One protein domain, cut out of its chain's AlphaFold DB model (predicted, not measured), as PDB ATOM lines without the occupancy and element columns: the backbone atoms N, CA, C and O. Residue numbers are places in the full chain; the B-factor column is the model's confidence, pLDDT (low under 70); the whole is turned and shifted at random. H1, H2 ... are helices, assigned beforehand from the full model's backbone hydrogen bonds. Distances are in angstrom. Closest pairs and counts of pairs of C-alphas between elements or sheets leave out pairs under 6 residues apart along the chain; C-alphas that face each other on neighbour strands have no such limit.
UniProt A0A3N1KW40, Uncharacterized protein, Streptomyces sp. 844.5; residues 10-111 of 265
ATOM      1  N   ALA A  10     163.698 195.608 192.596       87.69
ATOM      2  CA  ALA A  10     164.784 195.700 191.623       87.69
ATOM      3  C   ALA A  10     165.845 194.614 191.859       87.69
ATOM      4  O   ALA A  10     166.363 194.039 190.904       87.69
ATOM      5  N   GLU A  11     166.102 194.293 193.125       90.75
ATOM      6  CA  GLU A  11     167.005 193.239 193.574       90.75
ATOM      7  C   GLU A  11     166.589 191.880 192.995       90.75
ATOM      8  O   GLU A  11     167.397 191.190 192.381       90.75
ATOM      9  N   TRP A  12     165.299 191.539 193.079       92.50
ATOM     10  CA  TRP A  12     164.774 190.310 192.488       92.50
ATOM     11  C   TRP A  12     164.810 190.310 190.964       92.50
ATOM     12  O   TRP A  12     165.000 189.264 190.348       92.50
ATOM     13  N   ARG A  13     164.607 191.466 190.324       91.19
ATOM     14  CA  ARG A  13     164.742 191.566 188.867       91.19
ATOM     15  C   ARG A  13     166.167 191.230 188.427       91.19
ATOM     16  O   ARG A  13     166.320 190.529 187.431       91.19
ATOM     17  N   VAL A  14     167.180 191.721 189.140       91.88
ATOM     18  CA  VAL A  14     168.589 191.400 188.862       91.88
ATOM     19  C   VAL A  14     168.835 189.904 189.046       91.88
ATOM     20  O   VAL A  14     169.287 189.270 188.095       91.88
ATOM     21  N   GLU A  15     168.437 189.346 190.192       92.44
ATOM     22  CA  GLU A  15     168.593 187.921 190.521       92.44
ATOM     23  C   GLU A  15     167.965 187.006 189.455       92.44
ATOM     24  O   GLU A  15     168.614 186.121 188.896       92.44
ATOM     25  N   ILE A  16     166.706 187.268 189.086       94.75
ATOM     26  CA  ILE A  16     165.978 186.469 188.091       94.75
ATOM     27  C   ILE A  16     166.629 186.566 186.710       94.75
ATOM     28  O   ILE A  16     166.694 185.573 185.987       94.75
ATOM     29  N   LEU A  17     167.102 187.749 186.309       94.12
ATOM     30  CA  LEU A  17     167.765 187.916 185.015       94.12
ATOM     31  C   LEU A  17     169.140 187.240 184.978       94.12
ATOM     32  O   LEU A  17     169.575 186.832 183.899       94.12
ATOM     33  N   SER A  18     169.824 187.109 186.118       93.56
ATOM     34  CA  SER A  18     171.126 186.452 186.176       93.56
ATOM     35  C   SER A  18     171.039 184.932 186.109       93.56
ATOM     36  O   SER A  18     172.000 184.329 185.632       93.56
ATOM     37  N   ILE A  19     169.926 184.285 186.488       93.62
ATOM     38  CA  ILE A  19     169.874 182.809 186.581       93.62
ATOM     39  C   ILE A  19     170.236 182.089 185.270       93.62
ATOM     40  O   ILE A  19     170.722 180.962 185.315       93.62
ATOM     41  N   THR A  20     170.018 182.713 184.108       94.62
ATOM     42  CA  THR A  20     170.311 182.153 182.774       94.62
ATOM     43  C   THR A  20     171.672 182.567 182.207       94.62
ATOM     44  O   THR A  20     171.992 182.229 181.066       94.62
ATOM     45  N   GLN A  21     172.495 183.289 182.969       94.62
ATOM     46  CA  GLN A  21     173.777 183.827 182.508       94.62
ATOM     47  C   GLN A  21     174.962 182.971 182.966       94.62
ATOM     48  O   GLN A  21     174.978 182.478 184.088       94.62
ATOM     49  N   GLY A  22     175.980 182.829 182.112       93.25
ATOM     50  CA  GLY A  22     177.262 182.209 182.466       93.25
ATOM     51  C   GLY A  22     177.117 180.890 183.233       93.25
ATOM     52  O   GLY A  22     176.488 179.942 182.756       93.25
ATOM     53  N   THR A  23     177.704 180.837 184.430       93.50
ATOM     54  CA  THR A  23     177.727 179.657 185.309       93.50
ATOM     55  C   THR A  23     176.531 179.551 186.261       93.50
ATOM     56  O   THR A  23     176.478 178.601 187.044       93.50
ATOM     57  N   ASN A  24     175.571 180.479 186.198       93.50
ATOM     58  CA  ASN A  24     174.411 180.538 187.098       93.50
ATOM     59  C   ASN A  24     173.461 179.340 186.898       93.50
ATOM     60  O   ASN A  24     173.645 178.564 185.958       93.50
ATOM     61  N   PRO A  25     172.457 179.126 187.772       93.19
ATOM     62  CA  PRO A  25     171.696 177.875 187.844       93.19
ATOM     63  C   PRO A  25     171.140 177.323 186.519       93.19
ATOM     64  O   PRO A  25     171.156 176.110 186.312       93.19
ATOM     65  N   LEU A  26     170.679 178.183 185.609       94.94
ATOM     66  CA  LEU A  26     170.181 177.831 184.271       94.94
ATOM     67  C   LEU A  26     171.092 178.337 183.139       94.94
ATOM     68  O   LEU A  26     170.684 178.353 181.976       94.94
ATOM     69  N   GLY A  27     172.299 178.784 183.477       95.06
ATOM     70  CA  GLY A  27     173.262 179.332 182.539       95.06
ATOM     71  C   GLY A  27     173.876 178.265 181.627       95.06
ATOM     72  O   GLY A  27     174.046 177.109 182.033       95.06
ATOM     73  N   PRO A  28     174.236 178.624 180.383       94.75
ATOM     74  CA  PRO A  28     174.807 177.683 179.420       94.75
ATOM     75  C   PRO A  28     176.184 177.144 179.841       94.75
ATOM     76  O   PRO A  28     176.552 176.041 179.426       94.75
ATOM     77  N   ASP A  29     176.922 177.877 180.682       94.75
ATOM     78  CA  ASP A  29     178.246 177.475 181.165       94.75
ATOM     79  C   ASP A  29     178.200 176.719 182.498       94.75
ATOM     80  O   ASP A  29     179.222 176.188 182.944       94.75
ATOM     81  N   ASN A  30     177.022 176.604 183.121       95.06
ATOM     82  CA  ASN A  30     176.847 175.845 184.350       95.06
ATOM     83  C   ASN A  30     177.228 174.371 184.142       95.06
ATOM     84  O   ASN A  30     176.735 173.693 183.237       95.06
ATOM     85  N   ALA A  31     178.098 173.847 185.008       93.56
ATOM     86  CA  ALA A  31     178.642 172.501 184.853       93.56
ATOM     87  C   ALA A  31     177.563 171.403 184.869       93.56
ATOM     88  O   ALA A  31     177.712 170.396 184.176       93.56
ATOM     89  N   LEU A  32     176.475 171.587 185.626       92.50
ATOM     90  CA  LEU A  32     175.369 170.632 185.700       92.50
ATOM     91  C   LEU A  32     174.508 170.685 184.434       92.50
ATOM     92  O   LEU A  32     174.168 169.636 183.890       92.50
ATOM     93  N   ILE A  33     174.235 171.882 183.907       93.69
ATOM     94  CA  ILE A  33     173.517 172.059 182.634       93.69
ATOM     95  C   ILE A  33     174.328 171.495 181.462       93.69
ATOM     96  O   ILE A  33     173.785 170.816 180.587       93.69
ATOM     97  N   LYS A  34     175.651 171.688 181.459       94.56
ATOM     98  CA  LYS A  34     176.545 171.159 180.418       94.56
ATOM     99  C   LYS A  34     176.554 169.633 180.336       94.56
ATOM    100  O   LYS A  34     176.820 169.116 179.252       94.56
ATOM    101  N   ARG A  35     176.265 168.932 181.440       93.00
ATOM    102  CA  ARG A  35     176.178 167.460 181.501       93.00
ATOM    103  C   ARG A  35     174.912 166.900 180.849       93.00
ATOM    104  O   ARG A  35     174.861 165.703 180.585       93.00
ATOM    105  N   ILE A  36     173.909 167.735 180.577       93.25
ATOM    106  CA  ILE A  36     172.710 167.329 179.841       93.25
ATOM    107  C   ILE A  36     173.084 167.080 178.372       93.25
ATOM    108  O   ILE A  36     173.804 167.872 177.756       93.25
ATOM    109  N   SER A  37     172.557 165.997 177.791       91.69
ATOM    110  CA  SER A  37     172.717 165.675 176.368       91.69
ATOM    111  C   SER A  37     172.317 166.850 175.465       91.69
ATOM    112  O   SER A  37     171.368 167.575 175.751       91.69
ATOM    113  N   ALA A  38     173.019 167.026 174.342       91.56
ATOM    114  CA  ALA A  38     172.934 168.241 173.524       91.56
ATOM    115  C   ALA A  38     171.505 168.635 173.093       91.56
ATOM    116  O   ALA A  38     171.137 169.802 173.221       91.56
ATOM    117  N   VAL A  39     170.705 167.673 172.617       91.25
ATOM    118  CA  VAL A  39     169.328 167.916 172.145       91.25
ATOM    119  C   VAL A  39     168.411 168.412 173.276       91.25
ATOM    120  O   VAL A  39     167.903 169.528 173.165       91.25
ATOM    121  N   PRO A  40     168.221 167.671 174.388       93.06
ATOM    122  CA  PRO A  40     167.394 168.164 175.485       93.06
ATOM    123  C   PRO A  40     167.961 169.429 176.146       93.06
ATOM    124  O   PRO A  40     167.192 170.286 176.574       93.06
ATOM    125  N   ARG A  41     169.291 169.605 176.176       94.25
ATOM    126  CA  ARG A  41     169.927 170.822 176.701       94.25
ATOM    127  C   ARG A  41     169.483 172.075 175.944       94.25
ATOM    128  O   ARG A  41     169.168 173.075 176.578       94.25
ATOM    129  N   ALA A  42     169.429 172.029 174.613       94.44
ATOM    130  CA  ALA A  42     168.975 173.166 173.811       94.44
ATOM    131  C   ALA A  42     167.514 173.542 174.123       94.44
ATOM    132  O   ALA A  42     167.201 174.721 174.277       94.44
ATOM    133  N   ALA A  43     166.639 172.546 174.288       95.50
ATOM    134  CA  ALA A  43     165.240 172.767 174.652       95.50
ATOM    135  C   ALA A  43     165.084 173.329 176.081       95.50
ATOM    136  O   ALA A  43     164.270 174.229 176.304       95.50
ATOM    137  N   VAL A  44     165.902 172.859 177.032       95.94
ATOM    138  CA  VAL A  44     165.962 173.406 178.399       95.94
ATOM    139  C   VAL A  44     166.385 174.876 178.381       95.94
ATOM    140  O   VAL A  44     165.704 175.700 178.982       95.94
ATOM    141  N   LEU A  45     167.444 175.229 177.645       94.88
ATOM    142  CA  LEU A  45     167.924 176.615 177.538       94.88
ATOM    143  C   LEU A  45     166.919 177.546 176.835       94.88
ATOM    144  O   LEU A  45     166.786 178.708 177.202       94.88
ATOM    145  N   ALA A  46     166.176 177.053 175.842       95.31
ATOM    146  CA  ALA A  46     165.108 177.839 175.224       95.31
ATOM    147  C   ALA A  46     163.940 178.073 176.200       95.31
ATOM    148  O   ALA A  46     163.404 179.177 176.301       95.31
ATOM    149  N   THR A  47     163.561 177.041 176.957       97.06
ATOM    150  CA  THR A  47     162.476 177.130 177.944       97.06
ATOM    151  C   THR A  47     162.857 178.019 179.130       97.06
ATOM    152  O   THR A  47     162.001 178.741 179.641       97.06
ATOM    153  N   SER A  48     164.132 178.036 179.538       96.44
ATOM    154  CA  SER A  48     164.606 178.890 180.633       96.44
ATOM    155  C   SER A  48     164.474 180.382 180.318       96.44
ATOM    156  O   SER A  48     164.102 181.156 181.199       96.44
ATOM    157  N   ALA A  49     164.677 180.794 179.062       94.38
ATOM    158  CA  ALA A  49     164.457 182.178 178.639       94.38
ATOM    159  C   ALA A  49     162.984 182.605 178.792       94.38
ATOM    160  O   ALA A  49     162.699 183.679 179.325       94.38
ATOM    161  N   ASN A  50     162.045 181.736 178.401       96.62
ATOM    162  CA  ASN A  50     160.610 181.975 178.593       96.62
ATOM    163  C   ASN A  50     160.235 182.020 180.079       96.62
ATOM    164  O   ASN A  50     159.393 182.821 180.483       96.62
ATOM    165  N   LEU A  51     160.874 181.182 180.902       97.50
ATOM    166  CA  LEU A  51     160.676 181.185 182.348       97.50
ATOM    167  C   LEU A  51     161.113 182.515 182.967       97.50
ATOM    168  O   LEU A  51     160.349 183.102 183.730       97.50
ATOM    169  N   VAL A  52     162.294 183.023 182.604       96.31
ATOM    170  CA  VAL A  52     162.786 184.326 183.081       96.31
ATOM    171  C   VAL A  52     161.840 185.447 182.664       96.31
ATOM    172  O   VAL A  52     161.454 186.251 183.512       96.31
ATOM    173  N   ALA A  53     161.402 185.466 181.401       94.75
ATOM    174  CA  ALA A  53     160.427 186.444 180.914       94.75
ATOM    175  C   ALA A  53     159.118 186.396 181.722       94.75
ATOM    176  O   ALA A  53     158.620 187.433 182.159       94.75
ATOM    177  N   SER A  54     158.609 185.192 182.001       95.69
ATOM    178  CA  SER A  54     157.419 184.996 182.833       95.69
ATOM    179  C   SER A  54     157.632 185.404 184.290       95.69
ATOM    180  O   SER A  54     156.659 185.770 184.942       95.69
ATOM    181  N   LEU A  55     158.838 185.309 184.847       95.12
ATOM    182  CA  LEU A  55     159.107 185.702 186.232       95.12
ATOM    183  C   LEU A  55     159.189 187.225 186.382       95.12
ATOM    184  O   LEU A  55     158.565 187.768 187.290       95.12
ATOM    185  N   VAL A  56     159.878 187.918 185.471       92.50
ATOM    186  CA  VAL A  56     160.056 189.381 185.551       92.50
ATOM    187  C   VAL A  56     158.830 190.187 185.118       92.50
ATOM    188  O   VAL A  56     158.751 191.372 185.434       92.50
ATOM    189  N   ASP A  57     157.890 189.576 184.394       91.25
ATOM    190  CA  ASP A  57     156.630 190.219 184.018       91.25
ATOM    191  C   ASP A  57     155.702 190.348 185.244       91.25
ATOM    192  O   ASP A  57     155.247 189.325 185.766       91.25
ATOM    193  N   PRO A  58     155.368 191.566 185.710       87.31
ATOM    194  CA  PRO A  58     154.496 191.763 186.870       87.31
ATOM    195  C   PRO A  58     153.055 191.266 186.659       87.31
ATOM    196  O   PRO A  58     152.323 191.125 187.637       87.31
ATOM    197  N   HIS A  59     152.636 191.004 185.417       88.19
ATOM    198  CA  HIS A  59     151.294 190.524 185.078       88.19
ATOM    199  C   HIS A  59     151.218 189.007 184.876       88.19
ATOM    200  O   HIS A  59     150.130 188.433 184.940       88.19
ATOM    201  N   ALA A  60     152.352 188.343 184.659       92.00
ATOM    202  CA  ALA A  60     152.398 186.892 184.566       92.00
ATOM    203  C   ALA A  60     152.211 186.251 185.948       92.00
ATOM    204  O   ALA A  60     152.745 186.724 186.952       92.00
ATOM    205  N   THR A  61     151.481 185.138 186.004       92.56
ATOM    206  CA  THR A  61     151.234 184.414 187.258       92.56
ATOM    207  C   THR A  61     152.427 183.525 187.635       92.56
ATOM    208  O   THR A  61     153.166 183.075 186.755       92.56
ATOM    209  N   PRO A  62     152.620 183.190 188.925       93.81
ATOM    210  CA  PRO A  62     153.645 182.223 189.327       93.81
ATOM    211  C   PRO A  62     153.383 180.827 188.739       93.81
ATOM    212  O   PRO A  62     154.323 180.107 188.403       93.81
ATOM    213  N   ALA A  63     152.106 180.491 188.517       93.19
ATOM    214  CA  ALA A  63     151.671 179.279 187.828       93.19
ATOM    215  C   ALA A  63     152.309 179.117 186.443       93.19
ATOM    216  O   ALA A  63     152.740 178.019 186.088       93.19
ATOM    217  N   ALA A  64     152.407 180.206 185.670       94.81
ATOM    218  CA  ALA A  64     153.010 180.185 184.340       94.81
ATOM    219  C   ALA A  64     154.511 179.846 184.404       94.81
ATOM    220  O   ALA A  64     154.982 178.964 183.684       94.81
ATOM    221  N   ALA A  65     155.248 180.468 185.329       96.06
ATOM    222  CA  ALA A  65     156.660 180.162 185.552       96.06
ATOM    223  C   ALA A  65     156.865 178.716 186.044       96.06
ATOM    224  O   ALA A  65     157.748 178.010 185.550       96.06
ATOM    225  N   LYS A  66     156.012 178.226 186.955       94.12
ATOM    226  CA  LYS A  66     156.049 176.833 187.431       94.12
ATOM    227  C   LYS A  66     155.768 175.837 186.308       94.12
ATOM    228  O   LYS A  66     156.469 174.834 186.213       94.12
ATOM    229  N   ALA A  67     154.809 176.114 185.426       93.62
ATOM    230  CA  ALA A  67     154.530 175.264 184.269       93.62
ATOM    231  C   ALA A  67     155.746 175.153 183.331       93.62
ATOM    232  O   ALA A  67     156.050 174.065 182.834       93.62
ATOM    233  N   LEU A  68     156.494 176.246 183.141       96.88
ATOM    234  CA  LEU A  68     157.740 176.243 182.367       96.88
ATOM    235  C   LEU A  68     158.848 175.442 183.070       96.88
ATOM    236  O   LEU A  68     159.525 174.646 182.417       96.88
ATOM    237  N   LEU A  69     158.989 175.562 184.395       95.31
ATOM    238  CA  LEU A  69     159.917 174.739 185.183       95.31
ATOM    239  C   LEU A  69     159.584 173.242 185.082       95.31
ATOM    240  O   LEU A  69     160.470 172.418 184.855       95.31
ATOM    241  N   LEU A  70     158.306 172.879 185.210       92.44
ATOM    242  CA  LEU A  70     157.855 171.497 185.047       92.44
ATOM    243  C   LEU A  70     158.072 170.994 183.617       92.44
ATOM    244  O   LEU A  70     158.464 169.845 183.438       92.44
ATOM    245  N   SER A  71     157.907 171.850 182.608       94.19
ATOM    246  CA  SER A  71     158.225 171.507 181.217       94.19
ATOM    247  C   SER A  71     159.715 171.199 181.045       94.19
ATOM    248  O   SER A  71     160.055 170.168 180.468       94.19
ATOM    249  N   MET A  72     160.610 172.012 181.624       95.25
ATOM    250  CA  MET A  72     162.054 171.728 181.637       95.25
ATOM    251  C   MET A  72     162.384 170.404 182.327       95.25
ATOM    252  O   MET A  72     163.202 169.633 181.828       95.25
ATOM    253  N   ASN A  73     161.726 170.119 183.451       93.56
ATOM    254  CA  ASN A  73     161.879 168.853 184.156       93.56
ATOM    255  C   ASN A  73     161.442 167.669 183.275       93.56
ATOM    256  O   ASN A  73     162.167 166.681 183.173       93.56
ATOM    257  N   THR A  74     160.301 167.794 182.596       92.06
ATOM    258  CA  THR A  74     159.736 166.766 181.711       92.06
ATOM    259  C   THR A  74     160.605 166.489 180.486       92.06
ATOM    260  O   THR A  74     160.737 165.332 180.095       92.06
ATOM    261  N   LEU A  75     161.272 167.505 179.925       93.88
ATOM    262  CA  LEU A  75     162.216 167.336 178.806       93.88
ATOM    263  C   LEU A  75     163.365 166.360 179.115       93.88
ATOM    264  O   LEU A  75     163.988 165.840 178.191       93.88
ATOM    265  N   LEU A  76     163.659 166.130 180.398       93.62
ATOM    266  CA  LEU A  76     164.739 165.257 180.870       93.62
ATOM    267  C   LEU A  76     164.232 163.979 181.550       93.62
ATOM    268  O   LEU A  76     164.997 163.303 182.247       93.62
ATOM    269  N   VAL A  77     162.950 163.659 181.390       93.25
ATOM    270  CA  VAL A  77     162.386 162.408 181.895       93.25
ATOM    271  C   VAL A  77     162.838 161.267 180.999       93.25
ATOM    272  O   VAL A  77     162.655 161.289 179.785       93.25
ATOM    273  N   ASP A  78     163.408 160.245 181.626       89.69
ATOM    274  CA  ASP A  78     163.657 158.965 180.978       89.69
ATOM    275  C   ASP A  78     162.334 158.179 180.922       89.69
ATOM    276  O   ASP A  78     161.799 157.840 181.986       89.69
ATOM    277  N   PRO A  79     161.791 157.864 179.728       88.31
ATOM    278  CA  PRO A  79     160.529 157.137 179.602       88.31
ATOM    279  C   PRO A  79     160.522 155.793 180.339       88.31
ATOM    280  O   PRO A  79     159.478 155.383 180.849       88.31
ATOM    281  N   ALA A  80     161.676 155.127 180.473       89.62
ATOM    282  CA  ALA A  80     161.779 153.867 181.207       89.62
ATOM    283  C   ALA A  80     161.429 154.030 182.698       89.62
ATOM    284  O   ALA A  80     160.895 153.108 183.315       89.62
ATOM    285  N   LYS A  81     161.652 155.221 183.273       87.62
ATOM    286  CA  LYS A  81     161.318 155.533 184.672       87.62
ATOM    287  C   LYS A  81     159.822 155.751 184.906       87.62
ATOM    288  O   LYS A  81     159.398 155.779 186.060       87.62
ATOM    289  N   LEU A  82     159.025 155.887 183.847       86.94
ATOM    290  CA  LEU A  82     157.574 156.066 183.941       86.94
ATOM    291  C   LEU A  82     156.792 154.751 183.848       86.94
ATOM    292  O   LEU A  82     155.638 154.718 184.265       86.94
ATOM    293  N   VAL A  83     157.402 153.669 183.351       87.75
ATOM    294  CA  VAL A  83     156.713 152.404 183.015       87.75
ATOM    295  C   VAL A  83     155.914 151.823 184.187       87.75
ATOM    296  O   VAL A  83     154.822 151.300 183.992       87.75
ATOM    297  N   ASN A  84     156.425 151.964 185.412       86.06
ATOM    298  CA  ASN A  84     155.795 151.414 186.617       86.06
ATOM    299  C   ASN A  84     154.950 152.433 187.398       86.06
ATOM    300  O   ASN A  84     154.442 152.111 188.472       86.06
ATOM    301  N   ILE A  85     154.808 153.663 186.900       83.38
ATOM    302  CA  ILE A  85     153.972 154.684 187.533       83.38
ATOM    303  C   ILE A  85     152.556 154.554 186.953       83.38
ATOM    304  O   ILE A  85     152.392 154.722 185.746       83.38
ATOM    305  N   PRO A  86     151.515 154.283 187.763       84.94
ATOM    306  CA  PRO A  86     150.140 154.190 187.275       84.94
ATOM    307  C   PRO A  86     149.710 155.429 186.479       84.94
ATOM    308  O   PRO A  86     149.928 156.553 186.928       84.94
ATOM    309  N   ALA A  87     149.034 155.241 185.341       83.81
ATOM    310  CA  ALA A  87     148.593 156.344 184.475       83.81
ATOM    311  C   ALA A  87     147.704 157.370 185.207       83.81
ATOM    312  O   ALA A  87     147.815 158.568 184.969       83.81
ATOM    313  N   VAL A  88     146.883 156.908 186.157       80.44
ATOM    314  CA  VAL A  88     146.071 157.781 187.023       80.44
ATOM    315  C   VAL A  88     146.924 158.722 187.885       80.44
ATOM    316  O   VAL A  88     146.521 159.852 188.131       80.44
ATOM    317  N   ILE A  89     148.116 158.283 188.304       78.94
ATOM    318  CA  ILE A  89     149.071 159.107 189.058       78.94
ATOM    319  C   ILE A  89     149.808 160.051 188.109       78.94
ATOM    320  O   ILE A  89     149.961 161.224 188.426       78.94
ATOM    321  N   GLN A  90     150.216 159.570 186.930       81.44
ATOM    322  CA  GLN A  90     150.873 160.418 185.927       81.44
ATOM    323  C   GLN A  90     149.981 161.584 185.469       81.44
ATOM    324  O   GLN A  90     150.489 162.652 185.144       81.44
ATOM    325  N   GLY A  91     148.661 161.375 185.452       78.31
ATOM    326  CA  GLY A  91     147.664 162.392 185.127       78.31
ATOM    327  C   GLY A  91     147.122 163.180 186.323       78.31
ATOM    328  O   GLY A  91     146.159 163.921 186.135       78.31
ATOM    329  N   SER A  92     147.660 163.020 187.541       79.38
ATOM    330  CA  SER A  92     147.195 163.801 188.693       79.38
ATOM    331  C   SER A  92     147.845 165.183 188.732       79.38
ATOM    332  O   SER A  92     149.019 165.354 188.402       79.38
ATOM    333  N   GLY A  93     147.099 166.175 189.217       80.00
ATOM    334  CA  GLY A  93     147.681 167.439 189.647       80.00
ATOM    335  C   GLY A  93     148.714 167.203 190.753       80.00
ATOM    336  O   GLY A  93     148.630 166.220 191.496       80.00
ATOM    337  N   GLY A  94     149.741 168.052 190.804       82.69
ATOM    338  CA  GLY A  94     150.840 167.950 191.767       82.69
ATOM    339  C   GLY A  94     151.849 166.822 191.507       82.69
ATOM    340  O   GLY A  94     152.863 166.756 192.198       82.69
ATOM    341  N   PHE A  95     151.633 165.937 190.528       85.94
ATOM    342  CA  PHE A  95     152.637 164.939 190.156       85.94
ATOM    343  C   PHE A  95     153.819 165.594 189.426       85.94
ATOM    344  O   PHE A  95     153.646 166.312 188.442       85.94
ATOM    345  N   VAL A  96     155.038 165.297 189.883       87.44
ATOM    346  CA  VAL A  96     156.283 165.708 189.221       87.44
ATOM    347  C   VAL A  96     157.025 164.450 188.765       87.44
ATOM    348  O   VAL A  96     157.387 163.627 189.611       87.44
ATOM    349  N   PRO A  97     157.267 164.265 187.453       87.56
ATOM    350  CA  PRO A  97     157.894 163.050 186.955       87.56
ATOM    351  C   PRO A  97     159.382 162.973 187.337       87.56
ATOM    352  O   PRO A  97     160.053 164.010 187.432       87.56
ATOM    353  N   PRO A  98     159.929 161.754 187.516       86.88
ATOM    354  CA  PRO A  98     161.343 161.558 187.807       86.88
ATOM    355  C   PRO A  98     162.201 162.015 186.626       86.88
ATOM    356  O   PRO A  98     162.072 161.516 185.510       86.88
ATOM    357  N   SER A  99     163.115 162.944 186.885       89.06
ATOM    358  CA  SER A  99     163.909 163.629 185.866       89.06
ATOM    359  C   SER A  99     165.396 163.635 186.218       89.06
ATOM    360  O   SER A  99     165.766 163.475 187.380       89.06
ATOM    361  N   ALA A 100     166.253 163.818 185.211       88.38
ATOM    362  CA  ALA A 100     167.677 164.109 185.399       88.38
ATOM    363  C   ALA A 100     167.973 165.614 185.572       88.38
ATOM    364  O   ALA A 100     169.137 166.013 185.547       88.38
ATOM    365  N   PHE A 101     166.942 166.456 185.707       92.31
ATOM    366  CA  PHE A 101     167.121 167.894 185.884       92.31
ATOM    367  C   PHE A 101     167.948 168.203 187.142       92.31
ATOM    368  O   PHE A 101     167.669 167.631 188.200       92.31
ATOM    369  N   PRO A 102     168.972 169.077 187.062       90.88
ATOM    370  CA  PRO A 102     169.834 169.341 188.206       90.88
ATOM    371  C   PRO A 102     169.055 169.904 189.397       90.88
ATOM    372  O   PRO A 102     168.434 170.960 189.293       90.88
ATOM    373  N   GLY A 103     169.128 169.215 190.539       88.94
ATOM    374  CA  GLY A 103     168.447 169.609 191.776       88.94
ATOM    375  C   GLY A 103     168.738 171.053 192.204       88.94
ATOM    376  O   GLY A 103     167.784 171.808 192.359       88.94
ATOM    377  N   PRO A 104     170.014 171.482 192.309       88.81
ATOM    378  CA  PRO A 104     170.346 172.864 192.668       88.81
ATOM    379  C   PRO A 104     169.727 173.898 191.719       88.81
ATOM    380  O   PRO A 104     169.194 174.909 192.165       88.81
ATOM    381  N   SER A 105     169.723 173.614 190.412       91.69
ATOM    382  CA  SER A 105     169.103 174.489 189.415       91.69
ATOM    383  C   SER A 105     167.591 174.564 189.561       91.69
ATOM    384  O   SER A 105     167.002 175.626 189.393       91.69
ATOM    385  N   TYR A 106     166.955 173.437 189.872       91.31
ATOM    386  CA  TYR A 106     165.522 173.389 190.129       91.31
ATOM    387  C   TYR A 106     165.152 174.214 191.369       91.31
ATOM    388  O   TYR A 106     164.192 174.981 191.323       91.31
ATOM    389  N   THR A 107     165.918 174.078 192.455       89.25
ATOM    390  CA  THR A 107     165.682 174.781 193.724       89.25
ATOM    391  C   THR A 107     165.814 176.294 193.566       89.25
ATOM    392  O   THR A 107     164.858 176.994 193.879       89.25
ATOM    393  N   ALA A 108     166.885 176.790 192.938       90.25
ATOM    394  CA  ALA A 108     167.066 178.230 192.710       90.25
ATOM    395  C   ALA A 108     165.903 178.866 191.916       90.25
ATOM    396  O   ALA A 108     165.481 179.998 192.153       90.25
ATOM    397  N   VAL A 109     165.329 178.123 190.965       94.06
ATOM    398  CA  VAL A 109     164.157 178.592 190.211       94.06
ATOM    399  C   VAL A 109     162.896 178.585 191.071       94.06
ATOM    400  O   VAL A 109     162.066 179.487 190.946       94.06
ATOM    401  N   LEU A 110     162.729 177.584 191.940       92.88
ATOM    402  CA  LEU A 110     161.620 177.569 192.892       92.88
ATOM    403  C   LEU A 110     161.686 178.741 193.866       92.88
ATOM    404  O   LEU A 110     160.638 179.314 194.143       92.88
ATOM    405  N   GLU A 111     162.873 179.128 194.328       93.19
ATOM    406  CA  GLU A 111     163.063 180.314 195.173       93.19
ATOM    407  C   GLU A 111     162.516 181.567 194.473       93.19
ATOM    408  O   GLU A 111     161.710 182.303 195.045       93.19
TER     409      GLU A 111
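Overview. This is residues 10 to 111 of the 265 residues of an uncharacterized protein of Streptomyces sp. 844.5 (UniProt A0A3N1KW40). A helical hairpin, H3 and H4, makes the core, with H1 beside the end of H3 and H7 running nearly in line with the hairpin over one side of it. Beyond the hairpin, at the opposite end of the longest axis from H1, residues 75 to 102 make a wide loop that goes out through the small helices H5 and H6 and comes back to H7, while the small H2 sits near the first part of H3. The printed part has 102 residues with seven named helices, H1 to H7 in order along the chain, and no named strand; the class is all helix. The whole is compact, with a radius of gyration of the C-alphas of 14.1 A, and its C-alphas span 45 by 31 by 19 A.

Arrangement. H1, residues 10 to 18, touches H3, residues 38 to 56, with residues 52 to 56 of H3 alone. Their closest C-alphas, those of Arg 13 and Val 56, are 6.1 A apart, and the two helices run opposite ways at a shallow tilt of 11 degrees. H2, residues 31 to 34, is close to H3 but not clearly touching it, the closest C-alphas being those of Ile 33 and Arg 41, 7.0 A apart. H3 touches H4, residues 62 to 74, with 18 pairs of C-alphas within 8 A; the closest are those of Leu 51 and Ala 65, 5.2 A apart. They form a helical hairpin, running opposite ways at a shallow tilt of 7 degrees. H5, residues 79 to 82, touches no helix, and H6, residues 87 to 90, touches no helix either; H5 is only just apart from H6, with their closest C-alphas 8.2 A from each other. H7, residues 103 to 111, only just touches H4, with 3 pairs of C-alphas within 8 A, and H4 touches H7 with residues 66 to 69 alone. The closest C-alphas are those of Leu 69 and Tyr 106, 7.6 A apart; H4 and H7 run opposite ways at a shallow tilt of 10 degrees. The three helix pairs that touch are at a shallow tilt, so the packing is mostly aligned. H7 is apart from H3, and only just apart from H1, at 8.4 A between closest C-alphas. In H1, H4 and H7 every O i to N i+4 pair is within hydrogen-bond range, in H3 13 of 15 are, and H2, H5 and H6 are too short for such a pair.

Along the chain. H1 begins at Ala 10, with its C-alpha at (164.784, 195.700, 191.623), and measures 12.5 A from first to last C-alpha. Residues 19 to 30 lead to H2, Ala 31 to Lys 34. H3, the longest helix with 19 residues, goes from Ala 38, C-alpha at (172.934, 168.241, 173.524), to Val 56 and measures 27.5 A. H4, Pro 62 to Thr 74, measures 18.3 A. H5 is Pro 79 to Leu 82 and H6 is Ala 87 to Gln 90, with four residues each. H7, 12.5 A long, ends at Glu 111, with its C-alpha at (163.063, 180.314, 195.173).

Size, cuts and confidence. The two C-alphas farthest apart are those of Ala 10 and Asn 84, 45.5 A, while those of Ala 10 and Glu 111 are 15.9 A apart. The printed part has no cut. The links from H1 to H2 and from H6 to H7 are long, with 12 residues each; the other four are tight. The mean pLDDT of the printed part is 91.5, that of H6 is 81, and no printed residue is under 70.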